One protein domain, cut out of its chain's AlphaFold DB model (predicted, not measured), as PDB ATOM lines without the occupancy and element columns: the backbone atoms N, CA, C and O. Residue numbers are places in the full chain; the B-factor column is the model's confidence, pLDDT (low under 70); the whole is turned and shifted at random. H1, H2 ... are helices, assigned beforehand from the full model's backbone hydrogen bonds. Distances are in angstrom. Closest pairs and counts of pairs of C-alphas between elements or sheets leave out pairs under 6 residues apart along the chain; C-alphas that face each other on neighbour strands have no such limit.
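This is residues 2 to 43 of the 64 residues of the protein "Transposase" of Weissella hellenica (UniProt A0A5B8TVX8). Two short helices of equal residue count, H1 and then H2, are packed at a steep angle, with the first residue of H1 near the middle of H2 and a short link joining the other end of H1 to the start of H2. A loose lead-in, residues 2 to 10, comes before H1, and residues 37 to 43 fold back from the end of H2. The 42 printed residues hold no named strand; the class is all helix, with 20 residues, under half, in named elements. The whole is compact, with a radius of gyration of the C-alphas of 10.0 A, and spans 25 by 19 by 16 A.

H1, residues 11 to 20, begins at C-alpha 11 (125.121, 98.971, 90.181) and is 14.1 A long. H2, residues 27 to 36, is 14.4 A long and ends at C-alpha 36 (123.175, 93.852, 78.452).

H1 and H2 touch, their closest C-alphas being those of Tyr 11 and Leu 31, 6.0 A apart. They run opposite ways at a steep tilt of 67 degrees. In both, every O i to N i+4 pair is within hydrogen-bond range.

The C-alphas of Gly 22 and His 42, the two farthest apart, are 26.5 A apart. The printed part has no cut. Model pLDDT is under 70 at residues 2 to 8 and 42 to 43.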
ATOM      1  N   PHE A   2     135.304  91.926  86.294       52.19
ATOM      2  CA  PHE A   2     134.243  91.545  87.258       52.19
ATOM      3  C   PHE A   2     133.844  90.059  87.240       52.19
ATOM      4  O   PHE A   2     133.683  89.475  88.306       52.19
ATOM      5  N   LEU A   3     133.755  89.424  86.064       55.16
ATOM      6  CA  LEU A   3     133.388  88.001  85.957       55.16
ATOM      7  C   LEU A   3     134.351  87.061  86.706       55.16
ATOM      8  O   LEU A   3     133.920  86.050  87.241       55.16
ATOM      9  N   ALA A   4     135.634  87.420  86.791       58.16
ATOM     10  CA  ALA A   4     136.668  86.590  87.413       58.16
ATOM     11  C   ALA A   4     136.668  86.640  88.952       58.16
ATOM     12  O   ALA A   4     137.194  85.745  89.599       58.16
ATOM     13  N   SER A   5     136.104  87.693  89.558       66.25
ATOM     14  CA  SER A   5     136.207  87.911  91.006       66.25
ATOM     15  C   SER A   5     135.165  87.125  91.816       66.25
ATOM     16  O   SER A   5     135.239  87.168  93.043       66.25
ATOM     17  N   HIS A   6     134.165  86.495  91.180       61.78
ATOM     18  CA  HIS A   6     132.991  85.862  91.823       61.78
ATOM     19  C   HIS A   6     132.228  86.741  92.840       61.78
ATOM     20  O   HIS A   6     131.334  86.267  93.537       61.78
ATOM     21  N   LYS A   7     132.538  88.039  92.928       65.00
ATOM     22  CA  LYS A   7     131.867  88.990  93.814       65.00
ATOM     23  C   LYS A   7     130.634  89.549  93.116       65.00
ATOM     24  O   LYS A   7     130.723  90.063  92.000       65.00
ATOM     25  N   THR A   8     129.491  89.506  93.793       64.38
ATOM     26  CA  THR A   8     128.260  90.147  93.321       64.38
ATOM     27  C   THR A   8     128.381  91.652  93.510       64.38
ATOM     28  O   THR A   8     128.265  92.167  94.621       64.38
ATOM     29  N   TYR A   9     128.631  92.378  92.426       74.75
ATOM     30  CA  TYR A   9     128.706  93.830  92.468       74.75
ATOM     31  C   TYR A   9     127.391  94.460  92.018       74.75
ATOM     32  O   TYR A   9     126.939  94.285  90.888       74.75
ATOM     33  N   GLY A  10     126.779  95.223  92.922       81.50
ATOM     34  CA  GLY A  10     125.613  96.039  92.605       81.50
ATOM     35  C   GLY A  10     125.972  97.261  91.756       81.50
ATOM     36  O   GLY A  10     127.110  97.744  91.772       81.50
ATOM     37  N   TYR A  11     124.966  97.818  91.078       87.12
ATOM     38  CA  TYR A  11     125.121  98.971  90.181       87.12
ATOM     39  C   TYR A  11     125.791 100.177  90.845       87.12
ATOM     40  O   TYR A  11     126.548 100.887  90.196       87.12
ATOM     41  N   ARG A  12     125.580 100.378  92.152       88.56
ATOM     42  CA  ARG A  12     126.181 101.481  92.912       88.56
ATOM     43  C   ARG A  12     127.707 101.394  92.975       88.56
ATOM     44  O   ARG A  12     128.386 102.404  92.835       88.56
ATOM     45  N   HIS A  13     128.254 100.194  93.175       87.56
ATOM     46  CA  HIS A  13     129.706 100.009  93.226       87.56
ATOM     47  C   HIS A  13     130.345 100.191  91.853       87.56
ATOM     48  O   HIS A  13     131.396 100.820  91.754       87.56
ATOM     49  N   ILE A  14     129.693  99.665  90.816       87.88
ATOM     50  CA  ILE A  14     130.145  99.801  89.430       87.88
ATOM     51  C   ILE A  14     130.107 101.273  89.020       87.88
ATOM     52  O   ILE A  14     131.101 101.793  88.530       87.88
ATOM     53  N   HIS A  15     129.010 101.974  89.317       91.56
ATOM     54  CA  HIS A  15     128.872 103.406  89.058       91.56
ATOM     55  C   HIS A  15     129.992 104.215  89.714       91.56
ATOM     56  O   HIS A  15     130.658 104.982  89.031       91.56
ATOM     57  N   ARG A  16     130.289 103.966  90.995       91.75
ATOM     58  CA  ARG A  16     131.397 104.639  91.689       91.75
ATOM     59  C   ARG A  16     132.759 104.352  91.052       91.75
ATOM     60  O   ARG A  16     133.573 105.257  90.958       91.75
ATOM     61  N   GLN A  17     133.027 103.116  90.631       90.81
ATOM     62  CA  GLN A  17     134.294 102.811  89.956       90.81
ATOM     63  C   GLN A  17     134.425 103.529  88.614       90.81
ATOM     64  O   GLN A  17     135.512 103.995  88.299       90.81
ATOM     65  N   ILE A  18     133.332 103.655  87.864       91.38
ATOM     66  CA  ILE A  18     133.326 104.360  86.582       91.38
ATOM     67  C   ILE A  18     133.550 105.867  86.795       91.38
ATOM     68  O   ILE A  18     134.375 106.460  86.106       91.38
ATOM     69  N   LEU A  19     132.929 106.459  87.822       93.12
ATOM     70  CA  LEU A  19     133.204 107.847  88.215       93.12
ATOM     71  C   LEU A  19     134.668 108.045  88.638       93.12
ATOM     72  O   LEU A  19     135.300 109.010  88.229       93.12
ATOM     73  N   ASN A  20     135.237 107.107  89.401       92.50
ATOM     74  CA  ASN A  20     136.651 107.154  89.796       92.50
ATOM     75  C   ASN A  20     137.613 107.038  88.600       92.50
ATOM     76  O   ASN A  20     138.765 107.444  88.707       92.50
ATOM     77  N   GLN A  21     137.156 106.471  87.482       93.81
ATOM     78  CA  GLN A  21     137.900 106.411  86.223       93.81
ATOM     79  C   GLN A  21     137.728 107.686  85.377       93.81
ATOM     80  O   GLN A  21     138.257 107.752  84.272       93.81
ATOM     81  N   GLY A  22     137.001 108.694  85.878       94.06
ATOM     82  CA  GLY A  22     136.763 109.965  85.190       94.06
ATOM     83  C   GLY A  22     135.645 109.916  84.150       94.06
ATOM     84  O   GLY A  22     135.513 110.835  83.349       94.06
ATOM     85  N   VAL A  23     134.842 108.849  84.134       92.00
ATOM     86  CA  VAL A  23     133.752 108.684  83.171       92.00
ATOM     87  C   VAL A  23     132.428 109.050  83.834       92.00
ATOM     88  O   VAL A  23     131.937 108.356  84.728       92.00
ATOM     89  N   GLU A  24     131.818 110.136  83.372       92.44
ATOM     90  CA  GLU A  24     130.519 110.582  83.864       92.44
ATOM     91  C   GLU A  24     129.385 109.875  83.125       92.44
ATOM     92  O   GLU A  24     129.075 110.158  81.969       92.44
ATOM     93  N   ILE A  25     128.736 108.935  83.809       93.19
ATOM     94  CA  ILE A  25     127.531 108.278  83.302       93.19
ATOM     95  C   ILE A  25     126.445 108.240  84.362       93.19
ATOM     96  O   ILE A  25     126.704 108.171  85.567       93.19
ATOM     97  N   SER A  26     125.197 108.227  83.906       93.31
ATOM     98  CA  SER A  26     124.062 108.054  84.804       93.31
ATOM     99  C   SER A  26     124.043 106.640  85.401       93.31
ATOM    100  O   SER A  26     124.379 105.654  84.737       93.31
ATOM    101  N   ALA A  27     123.558 106.513  86.638       89.81
ATOM    102  CA  ALA A  27     123.362 105.210  87.274       89.81
ATOM    103  C   ALA A  27     122.388 104.309  86.482       89.81
ATOM    104  O   ALA A  27     122.539 103.088  86.467       89.81
ATOM    105  N   ASN A  28     121.429 104.901  85.761       92.12
ATOM    106  CA  ASN A  28     120.515 104.173  84.877       92.12
ATOM    107  C   ASN A  28     121.233 103.592  83.653       92.12
ATOM    108  O   ASN A  28     120.909 102.490  83.215       92.12
ATOM    109  N   THR A  29     122.229 104.300  83.116       93.69
ATOM    110  CA  THR A  29     123.076 103.795  82.027       93.69
ATOM    111  C   THR A  29     123.891 102.597  82.505       93.69
ATOM    112  O   THR A  29     123.917 101.574  81.826       93.69
ATOM    113  N   VAL A  30     124.463 102.668  83.714       91.56
ATOM    114  CA  VAL A  30     125.149 101.526  84.346       91.56
ATOM    115  C   VAL A  30     124.219 100.323  84.463       91.56
ATOM    116  O   VAL A  30     124.596  99.220  84.084       91.56
ATOM    117  N   LEU A  31     122.989 100.529  84.942       89.69
ATOM    118  CA  LEU A  31     121.992  99.465  85.072       89.69
ATOM    119  C   LEU A  31     121.665  98.797  83.731       89.69
ATOM    120  O   LEU A  31     121.618  97.570  83.655       89.69
ATOM    121  N   LYS A  32     121.483  99.590  82.669       91.19
ATOM    122  CA  LYS A  32     121.258  99.074  81.312       91.19
ATOM    123  C   LYS A  32     122.454  98.262  80.816       91.19
ATOM    124  O   LYS A  32     122.264  97.160  80.313       91.19
ATOM    125  N   LEU A  33     123.674  98.766  81.004       91.19
ATOM    126  CA  LEU A  33     124.900  98.060  80.623       91.19
ATOM    127  C   LEU A  33     125.062  96.748  81.398       91.19
ATOM    128  O   LEU A  33     125.360  95.722  80.799       91.19
ATOM    129  N   MET A  34     124.796  96.748  82.707       88.31
ATOM    130  CA  MET A  34     124.796  95.526  83.515       88.31
ATOM    131  C   MET A  34     123.806  94.490  82.981       88.31
ATOM    132  O   MET A  34     124.148  93.315  82.910       88.31
ATOM    133  N   HIS A  35     122.607  94.920  82.573       86.56
ATOM    134  CA  HIS A  35     121.603  94.035  81.983       86.56
ATOM    135  C   HIS A  35     122.069  93.451  80.641       86.56
ATOM    136  O   HIS A  35     121.970  92.244  80.445       86.56
ATOM    137  N   ILE A  36     122.638  94.280  79.758       90.25
ATOM    138  CA  ILE A  36     123.175  93.852  78.452       90.25
ATOM    139  C   ILE A  36     124.317  92.841  78.623       90.25
ATOM    140  O   ILE A  36     124.366  91.840  77.916       90.25
ATOM    141  N   VAL A  37     125.216  93.075  79.582       88.69
ATOM    142  CA  VAL A  37     126.361  92.190  79.865       88.69
ATOM    143  C   VAL A  37     125.935  90.930  80.643       88.69
ATOM    144  O   VAL A  37     126.732  90.016  80.835       88.69
ATOM    145  N   GLY A  38     124.681  90.843  81.098       83.31
ATOM    146  CA  GLY A  38     124.176  89.702  81.868       83.31
ATOM    147  C   GLY A  38     124.634  89.685  83.331       83.31
ATOM    148  O   GLY A  38     124.530  88.660  84.008       83.31
ATOM    149  N   ILE A  39     125.117  90.814  83.856       82.94
ATOM    150  CA  ILE A  39     125.445  90.965  85.275       82.94
ATOM    151  C   ILE A  39     124.130  91.123  86.037       82.94
ATOM    152  O   ILE A  39     123.562  92.215  86.124       82.94
ATOM    153  N   LYS A  40     123.636  90.014  86.595       71.62
ATOM    154  CA  LYS A  40     122.422  90.013  87.415       71.62
ATOM    155  C   LYS A  40     122.632  90.889  88.643       71.62
ATOM    156  O   LYS A  40     123.378  90.535  89.554       71.62
ATOM    157  N   ASN A  41     121.924  92.010  88.693       70.81
ATOM    158  CA  ASN A  41     121.679  92.686  89.952       70.81
ATOM    159  C   ASN A  41     120.355  92.157  90.511       70.81
ATOM    160  O   ASN A  41     119.387  91.971  89.776       70.81
ATOM    161  N   HIS A  42     120.325  91.883  91.809       68.69
ATOM    162  CA  HIS A  42     119.085  91.579  92.506       68.69
ATOM    163  C   HIS A  42     118.554  92.892  93.097       68.69
ATOM    164  O   HIS A  42     118.711  93.159  94.285       68.69
ATOM    165  N   ILE A  43     117.987  93.774  92.266       69.69
ATOM    166  CA  ILE A  43     117.226  94.915  92.786       69.69
ATOM    167  C   ILE A  43     115.906  94.366  93.310       69.69
ATOM    168  O   ILE A  43     115.033  93.937  92.556       69.69
TER     169      ILE A  43